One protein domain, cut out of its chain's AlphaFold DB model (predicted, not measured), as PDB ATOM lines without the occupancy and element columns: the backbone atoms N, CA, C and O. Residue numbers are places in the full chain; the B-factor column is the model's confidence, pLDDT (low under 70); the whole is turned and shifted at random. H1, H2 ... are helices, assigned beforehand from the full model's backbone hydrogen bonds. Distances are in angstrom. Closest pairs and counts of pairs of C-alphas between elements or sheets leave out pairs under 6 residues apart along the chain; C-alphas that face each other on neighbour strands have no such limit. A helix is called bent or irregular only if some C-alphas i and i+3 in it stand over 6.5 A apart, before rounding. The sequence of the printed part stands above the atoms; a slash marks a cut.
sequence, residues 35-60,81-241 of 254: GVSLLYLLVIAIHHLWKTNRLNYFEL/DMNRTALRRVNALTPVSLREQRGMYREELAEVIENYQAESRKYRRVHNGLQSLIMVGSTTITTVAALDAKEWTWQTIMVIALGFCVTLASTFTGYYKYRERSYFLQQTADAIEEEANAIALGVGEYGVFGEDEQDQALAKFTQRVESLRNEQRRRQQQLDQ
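AT A GLANCE: This is residues 35 to 60 and 81 to 241 of the 254 residues of the protein "DUF4231 domain-containing protein" of Streptomyces sp. BR123 (UniProt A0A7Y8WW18). One very long helix, H3, is the spine of a long, thin all-helix structure, and the other helices except H2 are laid along it. H4 folds back along the last part of H3, H5 carries on along the first part, H6 turns back beside H5, and H1 lies along H3 with part of its length, while H2 sticks out near the beginning of H3. H3, H5 and H6 form an up-and-down bundle, each running against the one before. The printed part has 187 residues with six named helices, H1 to H6 in order, and no named strand. It is extended, with a radius of gyration of the C-alphas of 25.1 A and spans of 83 by 44 by 29 A.

HOW THE PARTS SIT: H1, residues 35 to 57, touches the hub H3, residues 98 to 145, with residues 42 to 52 alone, at a shallow tilt of 15 degrees, opposite ways; the closest C-alphas, of Ala 45 and Gly 129, are 6.3 A apart. H2, residues 81 to 93, is apart from H3 and touches no helix. H3 and H4, residues 154 to 176, form a helical hairpin at a shallow tilt of 25 degrees, their closest C-alphas, of Ile 134 and Val 166, 5.0 A apart. H5, residues 178 to 201, meets H4 only through their link and touches residues 106 to 127 of H3, closest at the C-alphas of Ser 120 and Ser 182, 4.0 A. H5 and H6, residues 211 to 240, form a helical hairpin at 2 degrees, the closest C-alphas being those of Ile 192 and Val 225, 6.0 A apart. H6 also touches H3, the same way at 30 degrees, with the C-alphas of Arg 99 and Asp 215 closest at 6.2 A. In H2, H4 and H5 every O i to N i+4 pair is within hydrogen-bond range; H1 has 17 of 19, H3 42 of 44 and H6 24 of 26.

IN THESE COORDINATES: H1 begins at C-alpha 35, (181.426, 169.954, 218.496), and is 32.7 A long. H3 runs 69.0 A, from C-alpha 98 at (140.513, 131.018, 249.497), with a kink of 32 degrees near residue 108. H2 is 18.2 A, H4 32.9 A and H5 34.6 A long. H6 is 44.2 A long, ends at C-alpha 240, (149.685, 162.488, 236.725), and is irregular, with C-alphas 212 and 215 8.0 A apart.

THE WHOLE: The C-alphas of Glu 151 and Asp 212, the two farthest apart, are 84.3 A apart. Residues 61 to 80 are not printed; C-alphas 60 and 81 are 19.9 A apart across the cut. Of the links printed whole, none is long. Mean pLDDT of the printed part is 79.1; 33 residues are under 70, among them 44 to 60 and 148 to 152.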
ATOM      1  N   GLY A  35     182.566 170.388 219.301       67.88
ATOM      2  CA  GLY A  35     181.426 169.954 218.496       67.88
ATOM      3  C   GLY A  35     181.357 168.434 218.346       67.88
ATOM      4  O   GLY A  35     180.296 167.851 218.546       67.88
ATOM      5  N   VAL A  36     182.485 167.773 218.071       67.88
ATOM      6  CA  VAL A  36     182.582 166.307 217.973       67.88
ATOM      7  C   VAL A  36     182.371 165.651 219.336       67.88
ATOM      8  O   VAL A  36     181.646 164.665 219.418       67.88
ATOM      9  N   SER A  37     182.932 166.208 220.412       56.59
ATOM     10  CA  SER A  37     182.727 165.692 221.774       56.59
ATOM     11  C   SER A  37     181.265 165.819 222.203       56.59
ATOM     12  O   SER A  37     180.698 164.884 222.760       56.59
ATOM     13  N   LEU A  38     180.623 166.945 221.884       66.38
ATOM     14  CA  LEU A  38     179.208 167.178 222.144       66.38
ATOM     15  C   LEU A  38     178.322 166.254 221.304       66.38
ATOM     16  O   LEU A  38     177.398 165.656 221.844       66.38
ATOM     17  N   LEU A  39     178.607 166.105 220.007       70.69
ATOM     18  CA  LEU A  39     177.888 165.188 219.125       70.69
ATOM     19  C   LEU A  39     178.034 163.748 219.619       70.69
ATOM     20  O   LEU A  39     177.051 163.023 219.661       70.69
ATOM     21  N   TYR A  40     179.228 163.345 220.048       69.75
ATOM     22  CA  TYR A  40     179.480 162.028 220.623       69.75
ATOM     23  C   TYR A  40     178.690 161.812 221.920       69.75
ATOM     24  O   TYR A  40     178.046 160.777 222.077       69.75
ATOM     25  N   LEU A  41     178.650 162.804 222.817       64.12
ATOM     26  CA  LEU A  41     177.852 162.741 224.044       64.12
ATOM     27  C   LEU A  41     176.344 162.743 223.765       64.12
ATOM     28  O   LEU A  41     175.614 161.991 224.405       64.12
ATOM     29  N   LEU A  42     175.876 163.523 222.788       70.56
ATOM     30  CA  LEU A  42     174.489 163.509 222.325       70.56
ATOM     31  C   LEU A  42     174.134 162.171 221.686       70.56
ATOM     32  O   LEU A  42     173.093 161.619 222.006       70.56
ATOM     33  N   VAL A  43     174.996 161.610 220.838       71.31
ATOM     34  CA  VAL A  43     174.802 160.291 220.226       71.31
ATOM     35  C   VAL A  43     174.798 159.207 221.292       71.31
ATOM     36  O   VAL A  43     173.950 158.332 221.222       71.31
ATOM     37  N   ILE A  44     175.657 159.269 222.312       69.06
ATOM     38  CA  ILE A  44     175.618 158.333 223.442       69.06
ATOM     39  C   ILE A  44     174.342 158.514 224.260       69.06
ATOM     40  O   ILE A  44     173.717 157.517 224.604       69.06
ATOM     41  N   ALA A  45     173.927 159.745 224.556       65.31
ATOM     42  CA  ALA A  45     172.707 160.017 225.310       65.31
ATOM     43  C   ALA A  45     171.464 159.551 224.540       65.31
ATOM     44  O   ALA A  45     170.617 158.859 225.100       65.31
ATOM     45  N   ILE A  46     171.396 159.849 223.241       67.62
ATOM     46  CA  ILE A  46     170.341 159.416 222.321       67.62
ATOM     47  C   ILE A  46     170.388 157.904 222.147       67.62
ATOM     48  O   ILE A  46     169.345 157.277 222.229       67.62
ATOM     49  N   HIS A  47     171.555 157.286 221.968       68.44
ATOM     50  CA  HIS A  47     171.712 155.835 221.869       68.44
ATOM     51  C   HIS A  47     171.345 155.145 223.184       68.44
ATOM     52  O   HIS A  47     170.726 154.091 223.165       68.44
ATOM     53  N   HIS A  48     171.669 155.727 224.336       61.69
ATOM     54  CA  HIS A  48     171.265 155.207 225.638       61.69
ATOM     55  C   HIS A  48     169.748 155.342 225.824       61.69
ATOM     56  O   HIS A  48     169.099 154.397 226.274       61.69
ATOM     57  N   LEU A  49     169.160 156.464 225.402       60.72
ATOM     58  CA  LEU A  49     167.714 156.689 225.382       60.72
ATOM     59  C   LEU A  49     167.011 155.710 224.422       60.72
ATOM     60  O   LEU A  49     166.029 155.081 224.800       60.72
ATOM     61  N   TRP A  50     167.564 155.495 223.224       61.62
ATOM     62  CA  TRP A  50     167.055 154.600 222.182       61.62
ATOM     63  C   TRP A  50     167.237 153.129 222.514       61.62
ATOM     64  O   TRP A  50     166.302 152.373 222.330       61.62
ATOM     65  N   LYS A  51     168.387 152.690 223.027       59.41
ATOM     66  CA  LYS A  51     168.597 151.310 223.492       59.41
ATOM     67  C   LYS A  51     167.636 150.983 224.634       59.41
ATOM     68  O   LYS A  51     167.097 149.885 224.683       59.41
ATOM     69  N   THR A  52     167.359 151.960 225.497       51.69
ATOM     70  CA  THR A  52     166.349 151.833 226.556       51.69
ATOM     71  C   THR A  52     164.923 151.832 225.992       51.69
ATOM     72  O   THR A  52     164.069 151.135 226.528       51.69
ATOM     73  N   ASN A  53     164.661 152.541 224.885       48.47
ATOM     74  CA  ASN A  53     163.362 152.532 224.207       48.47
ATOM     75  C   ASN A  53     163.157 151.323 223.269       48.47
ATOM     76  O   ASN A  53     162.036 150.889 223.057       48.47
ATOM     77  N   ARG A  54     164.231 150.730 222.739       41.50
ATOM     78  CA  ARG A  54     164.219 149.545 221.864       41.50
ATOM     79  C   ARG A  54     163.967 148.260 222.653       41.50
ATOM     80  O   ARG A  54     163.456 147.302 222.088       41.50
ATOM     81  N   LEU A  55     164.247 148.269 223.957       48.12
ATOM     82  CA  LEU A  55     163.766 147.241 224.883       48.12
ATOM     83  C   LEU A  55     162.249 147.362 225.156       48.12
ATOM     84  O   LEU A  55     161.645 146.386 225.572       48.12
ATOM     85  N   ASN A  56     161.594 148.492 224.836       48.62
ATOM     86  CA  ASN A  56     160.144 148.676 225.044       48.62
ATOM     87  C   ASN A  56     159.243 148.001 223.982       48.62
ATOM     88  O   ASN A  56     158.032 148.174 224.044       48.62
ATOM     89  N   TYR A  57     159.785 147.234 223.029       40.81
ATOM     90  CA  TYR A  57     158.978 146.394 222.122       40.81
ATOM     91  C   TYR A  57     159.363 144.906 222.154       40.81
ATOM     92  O   TYR A  57     158.756 144.120 221.433       40.81
ATOM     93  N   PHE A  58     160.357 144.504 222.957       37.94
ATOM     94  CA  PHE A  58     160.898 143.136 222.920       37.94
ATOM     95  C   PHE A  58     161.027 142.460 224.293       37.94
ATOM     96  O   PHE A  58     161.764 141.496 224.445       37.94
ATOM     97  N   GLU A  59     160.281 142.925 225.289       40.56
ATOM     98  CA  GLU A  59     160.037 142.163 226.521       40.56
ATOM     99  C   GLU A  59     158.536 141.861 226.624       40.56
ATOM    100  O   GLU A  59     157.849 142.177 227.585       40.56
ATOM    101  N   LEU A  60     158.005 141.246 225.563       43.72
ATOM    102  CA  LEU A  60     157.007 140.209 225.775       43.72
ATOM    103  C   LEU A  60     157.807 139.045 226.357       43.72
ATOM    104  O   LEU A  60     158.768 138.622 225.720       43.72
ATOM    105  N   ASP A  81     140.513 131.639 223.797       86.31
ATOM    106  CA  ASP A  81     139.108 131.650 224.198       86.31
ATOM    107  C   ASP A  81     138.618 130.276 224.671       86.31
ATOM    108  O   ASP A  81     137.896 130.193 225.676       86.31
ATOM    109  N   MET A  82     139.086 129.186 224.057       87.50
ATOM    110  CA  MET A  82     138.894 127.829 224.577       87.50
ATOM    111  C   MET A  82     139.485 127.676 225.978       87.50
ATOM    112  O   MET A  82     138.789 127.210 226.881       87.50
ATOM    113  N   ASN A  83     140.734 128.101 226.193       85.69
ATOM    114  CA  ASN A  83     141.387 128.015 227.500       85.69
ATOM    115  C   ASN A  83     140.678 128.879 228.550       85.69
ATOM    116  O   ASN A  83     140.450 128.416 229.663       85.69
ATOM    117  N   ARG A  84     140.254 130.100 228.201       82.88
ATOM    118  CA  ARG A  84     139.447 130.961 229.084       82.88
ATOM    119  C   ARG A  84     138.116 130.311 229.447       82.88
ATOM    120  O   ARG A  84     137.697 130.373 230.599       82.88
ATOM    121  N   THR A  85     137.446 129.680 228.485       86.69
ATOM    122  CA  THR A  85     136.174 128.982 228.715       86.69
ATOM    123  C   THR A  85     136.370 127.738 229.579       86.69
ATOM    124  O   THR A  85     135.575 127.497 230.488       86.69
ATOM    125  N   ALA A  86     137.446 126.980 229.350       83.44
ATOM    126  CA  ALA A  86     137.837 125.850 230.182       83.44
ATOM    127  C   ALA A  86     138.141 126.301 231.617       83.44
ATOM    128  O   ALA A  86     137.587 125.732 232.550       83.44
ATOM    129  N   LEU A  87     138.909 127.380 231.795       78.00
ATOM    130  CA  LEU A  87     139.205 127.970 233.102       78.00
ATOM    131  C   LEU A  87     137.926 128.419 233.824       78.00
ATOM    132  O   LEU A  87     137.746 128.113 234.998       78.00
ATOM    133  N   ARG A  88     136.994 129.086 233.125       78.06
ATOM    134  CA  ARG A  88     135.684 129.467 233.688       78.06
ATOM    135  C   ARG A  88     134.878 128.249 234.132       78.06
ATOM    136  O   ARG A  88     134.266 128.295 235.192       78.06
ATOM    137  N   ARG A  89     134.873 127.168 233.343       79.31
ATOM    138  CA  ARG A  89     134.187 125.917 233.706       79.31
ATOM    139  C   ARG A  89     134.848 125.236 234.899       79.31
ATOM    140  O   ARG A  89     134.135 124.818 235.798       79.31
ATOM    141  N   VAL A  90     136.177 125.160 234.929       77.69
ATOM    142  CA  VAL A  90     136.927 124.592 236.058       77.69
ATOM    143  C   VAL A  90     136.669 125.404 237.327       77.69
ATOM    144  O   VAL A  90     136.278 124.818 238.324       77.69
ATOM    145  N   ASN A  91     136.747 126.736 237.274       69.38
ATOM    146  CA  ASN A  91     136.427 127.603 238.416       69.38
ATOM    147  C   ASN A  91     134.960 127.498 238.870       69.38
ATOM    148  O   ASN A  91     134.672 127.690 240.048       69.38
ATOM    149  N   ALA A  92     134.024 127.224 237.955       75.31
ATOM    150  CA  ALA A  92     132.611 127.042 238.294       75.31
ATOM    151  C   ALA A  92     132.319 125.675 238.936       75.31
ATOM    152  O   ALA A  92     131.407 125.567 239.752       75.31
ATOM    153  N   LEU A  93     133.066 124.635 238.554       75.62
ATOM    154  CA  LEU A  93     132.909 123.269 239.066       75.62
ATOM    155  C   LEU A  93     133.719 123.029 240.343       75.62
ATOM    156  O   LEU A  93     133.296 122.272 241.215       75.62
ATOM    157  N   THR A  94     134.857 123.704 240.455       71.06
ATOM    158  CA  THR A  94     135.789 123.617 241.570       71.06
ATOM    159  C   THR A  94     136.124 125.045 241.988       71.06
ATOM    160  O   THR A  94     137.118 125.604 241.520       71.06
ATOM    161  N   PRO A  95     135.274 125.697 242.805       65.62
ATOM    162  CA  PRO A  95     135.611 127.007 243.338       65.62
ATOM    163  C   PRO A  95     136.926 126.878 244.107       65.62
ATOM    164  O   PRO A  95     137.004 126.147 245.095       65.62
ATOM    165  N   VAL A  96     137.962 127.552 243.604       66.94
ATOM    166  CA  VAL A  96     139.293 127.567 244.214       66.94
ATOM    167  C   VAL A  96     139.136 128.004 245.663       66.94
ATOM    168  O   VAL A  96     138.488 129.014 245.952       66.94
ATOM    169  N   SER A  97     139.694 127.224 246.586       75.06
ATOM    170  CA  SER A  97     139.633 127.578 247.998       75.06
ATOM    171  C   SER A  97     140.332 128.926 248.224       75.06
ATOM    172  O   SER A  97     141.321 129.249 247.564       75.06
ATOM    173  N   LEU A  98     139.860 129.735 249.181       72.56
ATOM    174  CA  LEU A  98     140.513 131.018 249.497       72.56
ATOM    175  C   LEU A  98     141.999 130.842 249.853       72.56
ATOM    176  O   LEU A  98     142.801 131.746 249.627       72.56
ATOM    177  N   ARG A  99     142.365 129.670 250.384       73.81
ATOM    178  CA  ARG A  99     143.747 129.280 250.663       73.81
ATOM    179  C   ARG A  99     144.572 129.134 249.383       73.81
ATOM    180  O   ARG A  99     145.605 129.786 249.269       73.81
ATOM    181  N   GLU A 100     144.112 128.341 248.414       75.75
ATOM    182  CA  GLU A 100     144.799 128.177 247.121       75.75
ATOM    183  C   GLU A 100     144.901 129.496 246.359       75.75
ATOM    184  O   GLU A 100     145.954 129.807 245.813       75.75
ATOM    185  N   GLN A 101     143.845 130.314 246.372       76.38
ATOM    186  CA  GLN A 101     143.856 131.602 245.680       76.38
ATOM    187  C   GLN A 101     144.929 132.542 246.238       76.38
ATOM    188  O   GLN A 101     145.654 133.184 245.480       76.38
ATOM    189  N   ARG A 102     145.063 132.611 247.566       78.81
ATOM    190  CA  ARG A 102     146.107 133.421 248.201       78.81
ATOM    191  C   ARG A 102     147.507 132.805 248.053       78.81
ATOM    192  O   ARG A 102     148.490 133.540 248.062       78.81
ATOM    193  N   GLY A 103     147.600 131.481 247.918       76.19
ATOM    194  CA  GLY A 103     148.846 130.779 247.602       76.19
ATOM    195  C   GLY A 103     149.369 131.167 246.219       76.19
ATOM    196  O   GLY A 103     150.490 131.655 246.114       76.19
ATOM    197  N   MET A 104     148.518 131.074 245.194       78.38
ATOM    198  CA  MET A 104     148.841 131.533 243.834       78.38
ATOM    199  C   MET A 104     149.176 133.030 243.803       78.38
ATOM    200  O   MET A 104     150.148 133.438 243.176       78.38
ATOM    201  N   TYR A 105     148.440 133.853 244.557       77.31
ATOM    202  CA  TYR A 105     148.722 135.287 244.672       77.31
ATOM    203  C   TYR A 105     150.138 135.588 245.193       77.31
ATOM    204  O   TYR A 105     150.774 136.548 244.761       77.31
ATOM    205  N   ARG A 106     150.660 134.770 246.117       79.88
ATOM    206  CA  ARG A 106     152.032 134.910 246.622       79.88
ATOM    207  C   ARG A 106     153.074 134.595 245.545       79.88
ATOM    208  O   ARG A 106     154.111 135.249 245.523       79.88
ATOM    209  N   GLU A 107     152.814 133.617 244.681       79.69
ATOM    210  CA  GLU A 107     153.712 133.257 243.574       79.69
ATOM    211  C   GLU A 107     153.763 134.369 242.516       79.69
ATOM    212  O   GLU A 107     154.848 134.790 242.117       79.69
ATOM    213  N   GLU A 108     152.605 134.929 242.151       82.56
ATOM    214  CA  GLU A 108     152.501 136.072 241.228       82.56
ATOM    215  C   GLU A 108     153.213 137.329 241.757       82.56
ATOM    216  O   GLU A 108     153.657 138.188 240.992       82.56
ATOM    217  N   LEU A 109     153.354 137.458 243.077       84.50
ATOM    218  CA  LEU A 109     153.925 138.652 243.684       84.50
ATOM    219  C   LEU A 109     155.408 138.852 243.356       84.50
ATOM    220  O   LEU A 109     155.851 139.997 243.255       84.50
ATOM    221  N   ALA A 110     156.162 137.768 243.156       84.00
ATOM    222  CA  ALA A 110     157.562 137.855 242.748       84.00
ATOM    223  C   ALA A 110     157.701 138.603 241.411       84.00
ATOM    224  O   ALA A 110     158.538 139.496 241.278       84.00
ATOM    225  N   GLU A 111     156.809 138.311 240.462       83.38
ATOM    226  CA  GLU A 111     156.751 138.996 239.170       83.38
ATOM    227  C   GLU A 111     156.359 140.473 239.334       83.38
ATOM    228  O   GLU A 111     156.922 141.362 238.694       83.38
ATOM    229  N   VAL A 112     155.420 140.779 240.235       83.94
ATOM    230  CA  VAL A 112     155.008 142.166 240.516       83.94
ATOM    231  C   VAL A 112     156.166 142.997 241.079       83.94
ATOM    232  O   VAL A 112     156.357 144.138 240.648       83.94
ATOM    233  N   ILE A 113     156.946 142.442 242.012       84.81
ATOM    234  CA  ILE A 113     158.133 143.104 242.575       84.81
ATOM    235  C   ILE A 113     159.143 143.385 241.459       84.81
ATOM    236  O   ILE A 113     159.591 144.525 241.308       84.81
ATOM    237  N   GLU A 114     159.463 142.376 240.642       85.00
ATOM    238  CA  GLU A 114     160.408 142.523 239.533       85.00
ATOM    239  C   GLU A 114     159.963 143.613 238.551       85.00
ATOM    240  O   GLU A 114     160.762 144.482 238.182       85.00
ATOM    241  N   ASN A 115     158.676 143.632 238.202       83.31
ATOM    242  CA  ASN A 115     158.082 144.638 237.329       83.31
ATOM    243  C   ASN A 115     158.220 146.058 237.905       83.31
ATOM    244  O   ASN A 115     158.659 146.970 237.197       83.31
ATOM    245  N   TYR A 116     157.925 146.267 239.194       86.00
ATOM    246  CA  TYR A 116     158.102 147.576 239.838       86.00
ATOM    247  C   TYR A 116     159.564 148.019 239.888       86.00
ATOM    248  O   TYR A 116     159.872 149.175 239.574       86.00
ATOM    249  N   GLN A 117     160.491 147.116 240.209       85.00
ATOM    250  CA  GLN A 117     161.915 147.440 240.191       85.00
ATOM    251  C   GLN A 117     162.409 147.748 238.766       85.00
ATOM    252  O   GLN A 117     163.196 148.678 238.558       85.00
ATOM    253  N   ALA A 118     161.952 147.003 237.757       83.31
ATOM    254  CA  ALA A 118     162.296 147.235 236.356       83.31
ATOM    255  C   ALA A 118     161.796 148.602 235.870       83.31
ATOM    256  O   ALA A 118     162.560 149.372 235.268       83.31
ATOM    257  N   GLU A 119     160.550 148.945 236.195       82.81
ATOM    258  CA  GLU A 119     159.961 150.235 235.859       82.81
ATOM    259  C   GLU A 119     160.663 151.387 236.606       82.81
ATOM    260  O   GLU A 119     161.005 152.411 236.002       82.81
ATOM    261  N   SER A 120     161.025 151.194 237.879       86.75
ATOM    262  CA  SER A 120     161.851 152.152 238.624       86.75
ATOM    263  C   SER A 120     163.202 152.401 237.942       86.75
ATOM    264  O   SER A 120     163.577 153.549 237.660       86.75
ATOM    265  N   ARG A 121     163.930 151.329 237.588       85.88
ATOM    266  CA  ARG A 121     165.214 151.416 236.869       85.88
ATOM    267  C   ARG A 121     165.066 152.152 235.540       85.88
ATOM    268  O   ARG A 121     165.977 152.886 235.145       85.88
ATOM    269  N   LYS A 122     163.952 151.969 234.830       80.44
ATOM    270  CA  LYS A 122     163.645 152.689 233.586       80.44
ATOM    271  C   LYS A 122     163.519 154.191 233.833       80.44
ATOM    272  O   LYS A 122     164.251 154.958 233.205       80.44
ATOM    273  N   TYR A 123     162.678 154.616 234.770       84.38
ATOM    274  CA  TYR A 123     162.506 156.040 235.067       84.38
ATOM    275  C   TYR A 123     163.790 156.702 235.580       84.38
ATOM    276  O   TYR A 123     164.129 157.805 235.148       84.38
ATOM    277  N   ARG A 124     164.571 156.002 236.413       85.00
ATOM    278  CA  ARG A 124     165.869 156.493 236.896       85.00
ATOM    279  C   ARG A 124     166.866 156.718 235.756       85.00
ATOM    280  O   ARG A 124     167.570 157.724 235.749       85.00
ATOM    281  N   ARG A 125     166.905 155.825 234.759       81.25
ATOM    282  CA  ARG A 125     167.756 155.992 233.566       81.25
ATOM    283  C   ARG A 125     167.369 157.222 232.748       81.25
ATOM    284  O   ARG A 125     168.256 157.966 232.341       81.25
ATOM    285  N   VAL A 126     166.071 157.445 232.530       77.69
ATOM    286  CA  VAL A 126     165.578 158.629 231.803       77.69
ATOM    287  C   VAL A 126     165.928 159.907 232.560       77.69
ATOM    288  O   VAL A 126     166.493 160.826 231.971       77.69
ATOM    289  N   HIS A 127     165.670 159.940 233.871       83.69
ATOM    290  CA  HIS A 127     166.019 161.079 234.719       83.69
ATOM    291  C   HIS A 127     167.516 161.400 234.657       83.69
ATOM    292  O   HIS A 127     167.884 162.541 234.390       83.69
ATOM    293  N   ASN A 128     168.376 160.393 234.828       82.44
ATOM    294  CA  ASN A 128     169.825 160.577 234.772       82.44
ATOM    295  C   ASN A 128     170.283 161.089 233.399       82.44
ATOM    296  O   ASN A 128     171.116 161.986 233.336       82.44
ATOM    297  N   GLY A 129     169.714 160.570 232.305       78.56
ATOM    298  CA  GLY A 129     170.039 161.022 230.951       78.56
ATOM    299  C   GLY A 129     169.682 162.491 230.708       78.56
ATOM    300  O   GLY A 129     170.517 163.254 230.220       78.56
ATOM    301  N   LEU A 130     168.471 162.906 231.093       78.12
ATOM    302  CA  LEU A 130     168.039 164.304 230.980       78.12
ATOM    303  C   LEU A 130     168.878 165.225 231.872       78.12
ATOM    304  O   LEU A 130     169.312 166.284 231.422       78.12
ATOM    305  N   GLN A 131     169.178 164.803 233.102       85.69
ATOM    306  CA  GLN A 131     170.018 165.570 234.017       85.69
ATOM    307  C   GLN A 131     171.440 165.751 233.467       85.69
ATOM    308  O   GLN A 131     171.982 166.854 233.514       85.69
ATOM    309  N   SER A 132     172.045 164.702 232.900       76.38
ATOM    310  CA  SER A 132     173.357 164.802 232.252       76.38
ATOM    311  C   SER A 132     173.339 165.766 231.067       76.38
ATOM    312  O   SER A 132     174.260 166.569 230.935       76.38
ATOM    313  N   LEU A 133     172.286 165.739 230.239       79.38
ATOM    314  CA  LEU A 133     172.119 166.680 229.129       79.38
ATOM    315  C   LEU A 133     172.035 168.131 229.625       79.38
ATOM    316  O   LEU A 133     172.707 169.000 229.072       79.38
ATOM    317  N   ILE A 134     171.263 168.383 230.685       83.38
ATOM    318  CA  ILE A 134     171.148 169.712 231.299       83.38
ATOM    319  C   ILE A 134     172.515 170.193 231.794       83.38
ATOM    320  O   ILE A 134     172.915 171.313 231.479       83.38
ATOM    321  N   MET A 135     173.255 169.348 232.518       81.56
ATOM    322  CA  MET A 135     174.570 169.701 233.066       81.56
ATOM    323  C   MET A 135     175.587 169.986 231.952       81.56
ATOM    324  O   MET A 135     176.160 171.072 231.906       81.56
ATOM    325  N   VAL A 136     175.767 169.054 231.008       78.69
ATOM    326  CA  VAL A 136     176.732 169.196 229.902       78.69
ATOM    327  C   VAL A 136     176.380 170.380 229.006       78.69
ATOM    328  O   VAL A 136     177.262 171.167 228.654       78.69
ATOM    329  N   GLY A 137     175.100 170.538 228.657       80.06
ATOM    330  CA  GLY A 137     174.634 171.642 227.822       80.06
ATOM    331  C   GLY A 137     174.893 172.993 228.484       80.06
ATOM    332  O   GLY A 137     175.492 173.870 227.863       80.06
ATOM    333  N   SER A 138     174.550 173.128 229.766       85.62
ATOM    334  CA  SER A 138     174.759 174.365 230.532       85.62
ATOM    335  C   SER A 138     176.241 174.724 230.658       85.62
ATOM    336  O   SER A 138     176.627 175.861 230.396       85.62
ATOM    337  N   THR A 139     177.107 173.759 230.989       78.94
ATOM    338  CA  THR A 139     178.558 173.994 231.074       78.94
ATOM    339  C   THR A 139     179.161 174.363 229.717       78.94
ATOM    340  O   THR A 139     180.040 175.226 229.642       78.94
ATOM    341  N   THR A 140     178.676 173.753 228.631       78.88
ATOM    342  CA  THR A 140     179.142 174.063 227.272       78.88
ATOM    343  C   THR A 140     178.755 175.484 226.873       78.88
ATOM    344  O   THR A 140     179.609 176.228 226.395       78.88
ATOM    345  N   ILE A 141     177.507 175.895 227.128       82.94
ATOM    346  CA  ILE A 141     177.042 177.271 226.887       82.94
ATOM    347  C   ILE A 141     177.933 178.276 227.617       82.94
ATOM    348  O   ILE A 141     178.448 179.197 226.985       82.94
ATOM    349  N   THR A 142     178.168 178.070 228.916       83.06
ATOM    350  CA  THR A 142     179.012 178.952 229.738       83.06
ATOM    351  C   THR A 142     180.431 179.062 229.183       83.06
ATOM    352  O   THR A 142     180.996 180.152 229.116       83.06
ATOM    353  N   THR A 143     180.999 177.942 228.730       76.75
ATOM    354  CA  THR A 143     182.355 177.895 228.168       76.75
ATOM    355  C   THR A 143     182.436 178.637 226.835       76.75
ATOM    356  O   THR A 143     183.372 179.400 226.616       76.75
ATOM    357  N   VAL A 144     181.458 178.448 225.942       76.31
ATOM    358  CA  VAL A 144     181.432 179.129 224.640       76.31
ATOM    359  C   VAL A 144     181.186 180.629 224.808       76.31
ATOM    360  O   VAL A 144     181.843 181.422 224.135       76.31
ATOM    361  N   ALA A 145     180.308 181.029 225.732       77.44
ATOM    362  CA  ALA A 145     180.051 182.435 226.040       77.44
ATOM    363  C   ALA A 145     181.307 183.166 226.553       77.44
ATOM    364  O   ALA A 145     181.511 184.334 226.232       77.44
ATOM    365  N   ALA A 146     182.183 182.474 227.289       76.00
ATOM    366  CA  ALA A 146     183.434 183.038 227.794       76.00
ATOM    367  C   ALA A 146     184.488 183.323 226.700       76.00
ATOM    368  O   ALA A 146     185.434 184.065 226.951       76.00
ATOM    369  N   LEU A 147     184.349 182.776 225.484       73.31
ATOM    370  CA  LEU A 147     185.333 182.922 224.393       73.31
ATOM    371  C   LEU A 147     185.193 184.231 223.577       73.31
ATOM    372  O   LEU A 147     185.697 184.307 222.451       73.31
ATOM    373  N   ASP A 148     184.539 185.247 224.148       65.75
ATOM    374  CA  ASP A 148     184.220 186.553 223.545       65.75
ATOM    375  C   ASP A 148     183.598 186.402 222.140       65.75
ATOM    376  O   ASP A 148     184.214 186.658 221.100       65.75
ATOM    377  N   ALA A 149     182.367 185.878 222.107       60.66
ATOM    378  CA  ALA A 149     181.585 185.661 220.891       60.66
ATOM    379  C   ALA A 149     180.960 186.984 220.413       60.66
ATOM    380  O   ALA A 149     179.783 187.255 220.632       60.66
ATOM    381  N   LYS A 150     181.775 187.839 219.791       56.00
ATOM    382  CA  LYS A 150     181.376 189.203 219.406       56.00
ATOM    383  C   LYS A 150     180.657 189.305 218.047       56.00
ATOM    384  O   LYS A 150     180.117 190.359 217.728       56.00
ATOM    385  N   GLU A 151     180.604 188.224 217.264       65.38
ATOM    386  CA  GLU A 151     179.985 188.186 215.925       65.38
ATOM    387  C   GLU A 151     179.031 186.993 215.741       65.38
ATOM    388  O   GLU A 151     179.107 186.004 216.476       65.38
ATOM    389  N   TRP A 152     178.149 187.065 214.729       57.91
ATOM    390  CA  TRP A 152     177.220 185.996 214.318       57.91
ATOM    391  C   TRP A 152     177.997 184.803 213.734       57.91
ATOM    392  O   TRP A 152     178.098 184.596 212.527       57.91
ATOM    393  N   THR A 153     178.627 184.048 214.626       72.00
ATOM    394  CA  THR A 153     179.517 182.927 214.327       72.00
ATOM    395  C   THR A 153     178.837 181.600 214.648       72.00
ATOM    396  O   THR A 153     177.817 181.541 215.337       72.00
ATOM    397  N   TRP A 154     179.443 180.500 214.194       67.12
ATOM    398  CA  TRP A 154     179.015 179.137 214.536       67.12
ATOM    399  C   TRP A 154     178.885 178.922 216.063       67.12
ATOM    400  O   TRP A 154     178.035 178.156 216.508       67.12
ATOM    401  N   GLN A 155     179.681 179.648 216.863       70.06
ATOM    402  CA  GLN A 155     179.650 179.649 218.329       70.06
ATOM    403  C   GLN A 155     178.295 180.129 218.868       70.06
ATOM    404  O   GLN A 155     177.702 179.472 219.722       70.06
ATOM    405  N   THR A 156     177.767 181.226 218.322       70.69
ATOM    406  CA  THR A 156     176.461 181.790 218.691       70.69
ATOM    407  C   THR A 156     175.324 180.827 218.352       70.69
ATOM    408  O   THR A 156     174.445 180.594 219.178       70.69
ATOM    409  N   ILE A 157     175.377 180.197 217.173       69.19
ATOM    410  CA  ILE A 157     174.389 179.190 216.749       69.19
ATOM    411  C   ILE A 157     174.396 177.982 217.697       69.19
ATOM    412  O   ILE A 157     173.334 177.511 218.100       69.19
ATOM    413  N   MET A 158     175.577 177.507 218.105       70.75
ATOM    414  CA  MET A 158     175.695 176.402 219.062       70.75
ATOM    415  C   MET A 158     175.157 176.758 220.444       70.75
ATOM    416  O   MET A 158     174.455 175.946 221.040       70.75
ATOM    417  N   VAL A 159     175.447 177.959 220.953       78.94
ATOM    418  CA  VAL A 159     174.918 178.420 222.245       78.94
ATOM    419  C   VAL A 159     173.392 178.461 222.228       78.94
ATOM    420  O   VAL A 159     172.764 177.954 223.155       78.94
ATOM    421  N   ILE A 160     172.794 179.000 221.162       72.75
ATOM    422  CA  ILE A 160     171.335 179.060 221.006       72.75
ATOM    423  C   ILE A 160     170.738 177.646 220.953       72.75
ATOM    424  O   ILE A 160     169.793 177.351 221.684       72.75
ATOM    425  N   ALA A 161     171.308 176.752 220.136       70.81
ATOM    426  CA  ALA A 161     170.827 175.377 220.006       70.81
ATOM    427  C   ALA A 161     170.948 174.587 221.322       70.81
ATOM    428  O   ALA A 161     170.019 173.885 221.719       70.81
ATOM    429  N   LEU A 162     172.069 174.731 222.031       77.44
ATOM    430  CA  LEU A 162     172.287 174.101 223.331       77.44
ATOM    431  C   LEU A 162     171.334 174.643 224.391       77.44
ATOM    432  O   LEU A 162     170.762 173.852 225.139       77.44
ATOM    433  N   GLY A 163     171.146 175.964 224.440       76.19
ATOM    434  CA  GLY A 163     170.218 176.604 225.369       76.19
ATOM    435  C   GLY A 163     168.810 176.059 225.182       76.19
ATOM    436  O   GLY A 163     168.191 175.612 226.143       76.19
ATOM    437  N   PHE A 164     168.360 175.969 223.931       71.94
ATOM    438  CA  PHE A 164     167.076 175.371 223.588       71.94
ATOM    439  C   PHE A 164     166.956 173.906 224.043       71.94
ATOM    440  O   PHE A 164     165.970 173.542 224.686       71.94
ATOM    441  N   CYS A 165     167.964 173.067 223.780       73.19
ATOM    442  CA  CYS A 165     167.977 171.670 224.230       73.19
ATOM    443  C   CYS A 165     167.921 171.540 225.759       73.19
ATOM    444  O   CYS A 165     167.188 170.696 226.275       73.19
ATOM    445  N   VAL A 166     168.673 172.372 226.485       83.25
ATOM    446  CA  VAL A 166     168.663 172.405 227.955       83.25
ATOM    447  C   VAL A 166     167.289 172.822 228.474       83.25
ATOM    448  O   VAL A 166     166.760 172.166 229.372       83.25
ATOM    449  N   THR A 167     166.680 173.861 227.894       78.38
ATOM    450  CA  THR A 167     165.329 174.307 228.255       78.38
ATOM    451  C   THR A 167     164.308 173.195 228.042       78.38
ATOM    452  O   THR A 167     163.573 172.873 228.972       78.38
ATOM    453  N   LEU A 168     164.308 172.538 226.877       71.94
ATOM    454  CA  LEU A 168     163.418 171.404 226.620       71.94
ATOM    455  C   LEU A 168     163.632 170.271 227.628       71.94
ATOM    456  O   LEU A 168     162.669 169.779 228.215       71.94
ATOM    457  N   ALA A 169     164.882 169.864 227.862       73.12
ATOM    458  CA  ALA A 169     165.204 168.799 228.809       73.12
ATOM    459  C   ALA A 169     164.734 169.134 230.233       73.12
ATOM    460  O   ALA A 169     164.213 168.261 230.932       73.12
ATOM    461  N   SER A 170     164.868 170.397 230.648       83.06
ATOM    462  CA  SER A 170     164.369 170.897 231.930       83.06
ATOM    463  C   SER A 170     162.843 170.810 232.009       83.06
ATOM    464  O   SER A 170     162.320 170.224 232.958       83.06
ATOM    465  N   THR A 171     162.132 171.280 230.979       76.62
ATOM    466  CA  THR A 171     160.668 171.182 230.902       76.62
ATOM    467  C   THR A 171     160.197 169.730 230.967       76.62
ATOM    468  O   THR A 171     159.316 169.413 231.764       76.62
ATOM    469  N   PHE A 172     160.808 168.819 230.202       76.06
ATOM    470  CA  PHE A 172     160.458 167.395 230.235       76.06
ATOM    471  C   PHE A 172     160.728 166.755 231.598       76.06
ATOM    472  O   PHE A 172     159.901 165.986 232.090       76.06
ATOM    473  N   THR A 173     161.860 167.082 232.225       79.62
ATOM    474  CA  THR A 173     162.216 166.553 233.549       79.62
ATOM    475  C   THR A 173     161.221 167.007 234.614       79.62
ATOM    476  O   THR A 173     160.792 166.187 235.428       79.62
ATOM    477  N   GLY A 174     160.836 168.288 234.593       77.75
ATOM    478  CA  GLY A 174     159.873 168.859 235.532       77.75
ATOM    479  C   GLY A 174     158.451 168.345 235.316       77.75
ATOM    480  O   GLY A 174     157.767 168.030 236.284       77.75
ATOM    481  N   TYR A 175     158.026 168.200 234.059       78.00
ATOM    482  CA  TYR A 175     156.669 167.766 233.725       78.00
ATOM    483  C   TYR A 175     156.423 166.291 234.066       78.00
ATOM    484  O   TYR A 175     155.461 165.964 234.750       78.00
ATOM    485  N   TYR A 176     157.303 165.385 233.625       78.00
ATOM    486  CA  TYR A 176     157.072 163.943 233.779       78.00
ATOM    487  C   TYR A 176     157.473 163.382 235.149       78.00
ATOM    488  O   TYR A 176     157.158 162.227 235.450       78.00
ATOM    489  N   LYS A 177     158.173 164.168 235.981       84.94
ATOM    490  CA  LYS A 177     158.565 163.796 237.351       84.94
ATOM    491  C   LYS A 177     159.196 162.398 237.449       84.94
ATOM    492  O   LYS A 177     158.917 161.622 238.364       84.94
ATOM    493  N   TYR A 178     160.079 162.063 236.503       83.81
ATOM    494  CA  TYR A 178     160.680 160.725 236.382       83.81
ATOM    495  C   TYR A 178     161.353 160.241 237.676       83.81
ATOM    496  O   TYR A 178     161.275 159.065 238.023       83.81
ATOM    497  N   ARG A 179     161.982 161.157 238.419       88.06
ATOM    498  CA  ARG A 179     162.607 160.855 239.710       88.06
ATOM    499  C   ARG A 179     161.589 160.357 240.738       88.06
ATOM    500  O   ARG A 179     161.815 159.308 241.333       88.06
ATOM    501  N   GLU A 180     160.484 161.078 240.920       91.25
ATOM    502  CA  GLU A 180     159.436 160.744 241.898       91.25
ATOM    503  C   GLU A 180     158.790 159.393 241.562       91.25
ATOM    504  O   GLU A 180     158.704 158.528 242.432       91.25
ATOM    505  N   ARG A 181     158.473 159.151 240.280       89.75
ATOM    506  CA  ARG A 181     157.955 157.852 239.803       89.75
ATOM    507  C   ARG A 181     158.914 156.706 240.123       89.75
ATOM    508  O   ARG A 181     158.500 155.691 240.676       89.75
ATOM    509  N   SER A 182     160.204 156.878 239.811       90.12
ATOM    510  CA  SER A 182     161.216 155.851 240.096       90.12
ATOM    511  C   SER A 182     161.327 155.542 241.588       90.12
ATOM    512  O   SER A 182     161.436 154.381 241.977       90.12
ATOM    513  N   TYR A 183     161.261 156.581 242.420       93.19
ATOM    514  CA  TYR A 183     161.387 156.457 243.861       93.19
ATOM    515  C   TYR A 183     160.197 155.705 244.460       93.19
ATOM    516  O   TYR A 183     160.404 154.745 245.196       93.19
ATOM    517  N   PHE A 184     158.964 156.076 244.102       92.94
ATOM    518  CA  PHE A 184     157.780 155.403 244.636       92.94
ATOM    519  C   PHE A 184     157.679 153.945 244.192       92.94
ATOM    520  O   PHE A 184     157.363 153.097 245.017       92.94
ATOM    521  N   LEU A 185     158.010 153.634 242.934       91.06
ATOM    522  CA  LEU A 185     158.023 152.251 242.447       91.06
ATOM    523  C   LEU A 185     159.019 151.375 243.205       91.06
ATOM    524  O   LEU A 185     158.664 150.274 243.613       91.06
ATOM    525  N   GLN A 186     160.240 151.874 243.424       94.31
ATOM    526  CA  GLN A 186     161.237 151.136 244.197       94.31
ATOM    527  C   GLN A 186     160.773 150.959 245.644       94.31
ATOM    528  O   GLN A 186     160.794 149.848 246.149       94.31
ATOM    529  N   GLN A 187     160.274 152.024 246.275       95.88
ATOM    530  CA  GLN A 187     159.785 151.965 247.651       95.88
ATOM    531  C   GLN A 187     158.644 150.952 247.819       95.88
ATOM    532  O   GLN A 187     158.604 150.231 248.812       95.88
ATOM    533  N   THR A 188     157.708 150.890 246.869       94.69
ATOM    534  CA  THR A 188     156.629 149.898 246.898       94.69
ATOM    535  C   THR A 188     157.158 148.487 246.669       94.69
ATOM    536  O   THR A 188     156.710 147.576 247.355       94.69
ATOM    537  N   ALA A 189     158.103 148.292 245.744       93.31
ATOM    538  CA  ALA A 189     158.725 146.989 245.527       93.31
ATOM    539  C   ALA A 189     159.427 146.484 246.794       93.31
ATOM    540  O   ALA A 189     159.157 145.369 247.226       93.31
ATOM    541  N   ASP A 190     160.241 147.337 247.421       96.25
ATOM    542  CA  ASP A 190     160.989 147.010 248.636       96.25
ATOM    543  C   ASP A 190     160.038 146.678 249.802       96.25
ATOM    544  O   ASP A 190     160.243 145.696 250.509       96.25
ATOM    545  N   ALA A 191     158.950 147.441 249.969       95.81
ATOM    546  CA  ALA A 191     157.952 147.179 251.010       95.81
ATOM    547  C   ALA A 191     157.182 145.864 250.782       95.81
ATOM    548  O   ALA A 191     156.881 145.141 251.728       95.81
ATOM    549  N   ILE A 192     156.854 145.538 249.527       93.81
ATOM    550  CA  ILE A 192     156.196 144.270 249.188       93.81
ATOM    551  C   ILE A 192     157.157 143.091 249.406       93.81
ATOM    552  O   ILE A 192     156.742 142.049 249.913       93.81
ATOM    553  N   GLU A 193     158.430 143.250 249.045       93.62
ATOM    554  CA  GLU A 193     159.474 142.249 249.268       93.62
ATOM    555  C   GLU A 193     159.712 142.003 250.766       93.62
ATOM    556  O   GLU A 193     159.828 140.854 251.195       93.62
ATOM    557  N   GLU A 194     159.703 143.059 251.584       94.31
ATOM    558  CA  GLU A 194     159.772 142.960 253.044       94.31
ATOM    559  C   GLU A 194     158.603 142.140 253.612       94.31
ATOM    560  O   GLU A 194     158.830 141.197 254.371       94.31
ATOM    561  N   GLU A 195     157.368 142.427 253.193       93.38
ATOM    562  CA  GLU A 195     156.179 141.669 253.609       93.38
ATOM    563  C   GLU A 195     156.246 140.197 253.165       93.38
ATOM    564  O   GLU A 195     155.892 139.296 253.930       93.38
ATOM    565  N   ALA A 196     156.737 139.928 251.949       90.69
ATOM    566  CA  ALA A 196     156.893 138.574 251.415       90.69
ATOM    567  C   ALA A 196     157.938 137.763 252.197       90.69
ATOM    568  O   ALA A 196     157.720 136.584 252.497       90.69
ATOM    569  N   ASN A 197     159.044 138.400 252.578       90.06
ATOM    570  CA  ASN A 197     160.060 137.797 253.434       90.06
ATOM    571  C   ASN A 197     159.541 137.590 254.865       90.06
ATOM    572  O   ASN A 197     159.795 136.545 255.465       90.06
ATOM    573  N   ALA A 198     158.766 138.538 255.399       91.31
ATOM    574  CA  ALA A 198     158.217 138.462 256.748       91.31
ATOM    575  C   ALA A 198     157.239 137.287 256.918       91.31
ATOM    576  O   ALA A 198     157.352 136.547 257.899       91.31
ATOM    577  N   ILE A 199     156.338 137.055 255.953       89.50
ATOM    578  CA  ILE A 199     155.458 135.874 255.979       89.50
ATOM    579  C   ILE A 199     156.233 134.572 255.734       89.50
ATOM    580  O   ILE A 199     155.924 133.558 256.352       89.50
ATOM    581  N   ALA A 200     157.251 134.578 254.865       87.19
ATOM    582  CA  ALA A 200     158.050 133.386 254.581       87.19
ATOM    583  C   ALA A 200     158.843 132.903 255.803       87.19
ATOM    584  O   ALA A 200     158.966 131.698 256.015       87.19
ATOM    585  N   LEU A 201     159.367 133.840 256.593       87.38
ATOM    586  CA  LEU A 201     160.147 133.560 257.797       87.38
ATOM    587  C   LEU A 201     159.284 133.464 259.064       87.38
ATOM    588  O   LEU A 201     159.806 133.105 260.116       87.38
ATOM    589  N   GLY A 202     157.992 133.802 258.988       85.19
ATOM    590  CA  GLY A 202     157.106 133.848 260.153       85.19
ATOM    591  C   GLY A 202     157.562 134.867 261.201       85.19
ATOM    592  O   GLY A 202     157.486 134.603 262.396       85.19
ATOM    593  N   VAL A 203     158.085 136.019 260.774       88.38
ATOM    594  CA  VAL A 203     158.621 137.060 261.671       88.38
ATOM    595  C   VAL A 203     157.735 138.306 261.690       88.38
ATOM    596  O   VAL A 203     156.824 138.472 260.878       88.38
ATOM    597  N   GLY A 204     157.988 139.197 262.652       89.69
ATOM    598  CA  GLY A 204     157.257 140.457 262.787       89.69
ATOM    599  C   GLY A 204     155.767 140.236 263.045       89.69
ATOM    600  O   GLY A 204     155.381 139.491 263.944       89.69
ATOM    601  N   GLU A 205     154.921 140.875 262.238       87.25
ATOM    602  CA  GLU A 205     153.460 140.795 262.344       87.25
ATOM    603  C   GLU A 205     152.863 139.414 262.014       87.25
ATOM    604  O   GLU A 205     151.664 139.223 262.255       87.25
ATOM    605  N   TYR A 206     153.667 138.490 261.472       89.94
ATOM    606  CA  TYR A 206     153.268 137.124 261.123       89.94
ATOM    607  C   TYR A 206     153.710 136.075 262.147       89.94
ATOM    608  O   TYR A 206     153.164 134.978 262.150       89.94
ATOM    609  N   GLY A 207     154.634 136.409 263.053       85.06
ATOM    610  CA  GLY A 207     155.120 135.471 264.078       85.06
ATOM    611  C   GLY A 207     154.117 135.167 265.192       85.06
ATOM    612  O   GLY A 207     154.374 134.322 266.041       85.06
ATOM    613  N   VAL A 208     152.972 135.854 265.199       88.25
ATOM    614  CA  VAL A 208     151.854 135.580 266.111       88.25
ATOM    615  C   VAL A 208     151.001 134.390 265.673       88.25
ATOM    616  O   VAL A 208     150.241 133.885 266.490       88.25
ATOM    617  N   PHE A 209     151.110 133.956 264.412       88.19
ATOM    618  CA  PHE A 209     150.319 132.852 263.870       88.19
ATOM    619  C   PHE A 209     151.075 131.529 264.022       88.19
ATOM    620  O   PHE A 209     152.232 131.418 263.616       88.19
ATOM    621  N   GLY A 210     150.414 130.523 264.597       81.00
ATOM    622  CA  GLY A 210     150.944 129.157 264.672       81.00
ATOM    623  C   GLY A 210     150.853 128.399 263.340       81.00
ATOM    624  O   GLY A 210     150.284 128.889 262.363       81.00
ATOM    625  N   GLU A 211     151.365 127.162 263.306       77.88
ATOM    626  CA  GLU A 211     151.298 126.292 262.115       77.88
ATOM    627  C   GLU A 211     149.854 126.033 261.644       77.88
ATOM    628  O   GLU A 211     149.601 125.968 260.440       77.88
ATOM    629  N   ASP A 212     148.897 125.984 262.574       80.50
ATOM    630  CA  ASP A 212     147.473 125.778 262.282       80.50
ATOM    631  C   ASP A 212     146.756 127.051 261.783       80.50
ATOM    632  O   ASP A 212     145.627 126.989 261.296       80.50
ATOM    633  N   GLU A 213     147.403 128.221 261.860       84.44
ATOM    634  CA  GLU A 213     146.822 129.531 261.521       84.44
ATOM    635  C   GLU A 213     147.425 130.159 260.254       84.44
ATOM    636  O   GLU A 213     147.227 131.347 259.978       84.44
ATOM    637  N   GLN A 214     148.115 129.360 259.433       80.44
ATOM    638  CA  GLN A 214     148.721 129.801 258.166       80.44
ATOM    639  C   GLN A 214     147.742 130.555 257.255       80.44
ATOM    640  O   GLN A 214     148.118 131.535 256.608       80.44
ATOM    641  N   ASP A 215     146.470 130.153 257.234       84.12
ATOM    642  CA  ASP A 215     145.443 130.803 256.415       84.12
ATOM    643  C   ASP A 215     145.148 132.241 256.868       84.12
ATOM    644  O   ASP A 215     144.850 133.103 256.032       84.12
ATOM    645  N   GLN A 216     145.253 132.521 258.173       86.62
ATOM    646  CA  GLN A 216     145.093 133.863 258.738       86.62
ATOM    647  C   GLN A 216     146.322 134.733 258.444       86.62
ATOM    648  O   GLN A 216     146.168 135.887 258.033       86.62
ATOM    649  N   ALA A 217     147.529 134.165 258.557       86.75
ATOM    650  CA  ALA A 217     148.771 134.839 258.178       86.75
ATOM    651  C   ALA A 217     148.740 135.265 256.702       86.75
ATOM    652  O   ALA A 217     149.012 136.419 256.364       86.75
ATOM    653  N   LEU A 218     148.305 134.355 255.828       87.12
ATOM    654  CA  LEU A 218     148.196 134.595 254.396       87.12
ATOM    655  C   LEU A 218     147.092 135.615 254.054       87.12
ATOM    656  O   LEU A 218     147.249 136.412 253.126       87.12
ATOM    657  N   ALA A 219     145.995 135.645 254.822       89.06
ATOM    658  CA  ALA A 219     144.968 136.684 254.709       89.06
ATOM    659  C   ALA A 219     145.538 138.076 255.004       89.06
ATOM    660  O   ALA A 219     145.352 139.006 254.216       89.06
ATOM    661  N   LYS A 220     146.253 138.201 256.128       90.94
ATOM    662  CA  LYS A 220     146.867 139.453 256.574       90.94
ATOM    663  C   LYS A 220     147.914 139.942 255.576       90.94
ATOM    664  O   LYS A 220     147.903 141.114 255.211       90.94
ATOM    665  N   PHE A 221     148.736 139.033 255.063       92.06
ATOM    666  CA  PHE A 221     149.708 139.329 254.016       92.06
ATOM    667  C   PHE A 221     149.048 139.859 252.747       92.06
ATOM    668  O   PHE A 221     149.403 140.931 252.261       92.06
ATOM    669  N   THR A 222     148.016 139.166 252.260       90.75
ATOM    670  CA  THR A 222     147.264 139.606 251.077       90.75
ATOM    671  C   THR A 222     146.702 141.018 251.283       90.75
ATOM    672  O   THR A 222     146.828 141.875 250.411       90.75
ATOM    673  N   GLN A 223     146.139 141.294 252.464       93.12
ATOM    674  CA  GLN A 223     145.621 142.616 252.817       93.12
ATOM    675  C   GLN A 223     146.715 143.698 252.821       93.12
ATOM    676  O   GLN A 223     146.493 144.791 252.293       93.12
ATOM    677  N   ARG A 224     147.888 143.416 253.402       93.94
ATOM    678  CA  ARG A 224     149.024 144.351 253.445       93.94
ATOM    679  C   ARG A 224     149.530 144.670 252.046       93.94
ATOM    680  O   ARG A 224     149.605 145.846 251.687       93.94
ATOM    681  N   VAL A 225     149.760 143.656 251.220       93.50
ATOM    682  CA  VAL A 225     150.211 143.843 249.836       93.50
ATOM    683  C   VAL A 225     149.201 144.668 249.030       93.50
ATOM    684  O   VAL A 225     149.585 145.616 248.346       93.50
ATOM    685  N   GLU A 226     147.903 144.377 249.137       92.75
ATOM    686  CA  GLU A 226     146.873 145.171 248.453       92.75
ATOM    687  C   GLU A 226     146.826 146.625 248.940       92.75
ATOM    688  O   GLU A 226     146.599 147.544 248.147       92.75
ATOM    689  N   SER A 227     147.089 146.878 250.225       95.19
ATOM    690  CA  SER A 227     147.195 148.247 250.736       95.19
ATOM    691  C   SER A 227     148.366 149.010 250.102       95.19
ATOM    692  O   SER A 227     148.164 150.135 249.642       95.19
ATOM    693  N   LEU A 228     149.532 148.367 249.955       94.31
ATOM    694  CA  LEU A 228     150.719 148.940 249.311       94.31
ATOM    695  C   LEU A 228     150.479 149.219 247.823       94.31
ATOM    696  O   LEU A 228     150.805 150.299 247.328       94.31
ATOM    697  N   ARG A 229     149.839 148.287 247.104       92.00
ATOM    698  CA  ARG A 229     149.468 148.473 245.689       92.00
ATOM    699  C   ARG A 229     148.491 149.632 245.508       92.00
ATOM    700  O   ARG A 229     148.633 150.429 244.580       92.00
ATOM    701  N   ASN A 230     147.498 149.749 246.386       92.06
ATOM    702  CA  ASN A 230     146.530 150.841 246.333       92.06
ATOM    703  C   ASN A 230     147.160 152.188 246.685       92.06
ATOM    704  O   ASN A 230     146.856 153.189 246.035       92.06
ATOM    705  N   GLU A 231     148.060 152.227 247.665       94.12
ATOM    706  CA  GLU A 231     148.839 153.424 247.964       94.12
ATOM    707  C   GLU A 231     149.686 153.842 246.759       94.12
ATOM    708  O   GLU A 231     149.669 155.010 246.370       94.12
ATOM    709  N   GLN A 232     150.336 152.886 246.096       92.56
ATOM    710  CA  GLN A 232     151.122 153.166 244.902       92.56
ATOM    711  C   GLN A 232     150.274 153.714 243.752       92.56
ATOM    712  O   GLN A 232     150.659 154.692 243.111       92.56
ATOM    713  N   ARG A 233     149.074 153.163 243.520       90.56
ATOM    714  CA  ARG A 233     148.123 153.716 242.538       90.56
ATOM    715  C   ARG A 233     147.754 155.164 242.857       90.56
ATOM    716  O   ARG A 233     147.709 155.989 241.948       90.56
ATOM    717  N   ARG A 234     147.528 155.493 244.134       91.19
ATOM    718  CA  ARG A 234     147.234 156.871 244.567       91.19
ATOM    719  C   ARG A 234     148.420 157.802 244.323       91.19
ATOM    720  O   ARG A 234     148.223 158.892 243.795       91.19
ATOM    721  N   ARG A 235     149.640 157.374 244.660       91.69
ATOM    722  CA  ARG A 235     150.868 158.142 244.395       91.69
ATOM    723  C   ARG A 235     151.053 158.385 242.898       91.69
ATOM    724  O   ARG A 235     151.319 159.511 242.498       91.69
ATOM    725  N   GLN A 236     150.821 157.375 242.060       86.88
ATOM    726  CA  GLN A 236     150.892 157.521 240.605       86.88
ATOM    727  C   GLN A 236     149.868 158.542 240.083       86.88
ATOM    728  O   GLN A 236     150.225 159.438 239.324       86.88
ATOM    729  N   GLN A 237     148.621 158.479 240.562       86.81
ATOM    730  CA  GLN A 237     147.576 159.445 240.206       86.81
ATOM    731  C   GLN A 237     147.922 160.876 240.632       86.81
ATOM    732  O   GLN A 237     147.610 161.823 239.914       86.81
ATOM    733  N   GLN A 238     148.571 161.057 241.785       87.31
ATOM    734  CA  GLN A 238     149.055 162.371 242.222       87.31
ATOM    735  C   GLN A 238     150.165 162.911 241.311       87.31
ATOM    736  O   GLN A 238     150.271 164.120 241.129       87.31
ATOM    737  N   LEU A 239     150.979 162.033 240.722       82.75
ATOM    738  CA  LEU A 239     152.032 162.413 239.779       82.75
ATOM    739  C   LEU A 239     151.519 162.717 238.368       82.75
ATOM    740  O   LEU A 239     152.227 163.382 237.611       82.75
ATOM    741  N   ASP A 240     150.336 162.221 238.011       77.31
ATOM    742  CA  ASP A 240     149.685 162.488 236.725       77.31
ATOM    743  C   ASP A 240     148.827 163.763 236.748       77.31
ATOM    744  O   ASP A 240     148.466 164.285 235.692       77.31
ATOM    745  N   GLN A 241     148.516 164.299 237.934       74.06
ATOM    746  CA  GLN A 241     147.834 165.584 238.039       74.06
ATOM    747  C   GLN A 241     148.764 166.706 237.557       74.06
ATOM    748  O   GLN A 241     149.905 166.801 238.026       74.06
TER     749      GLN A 241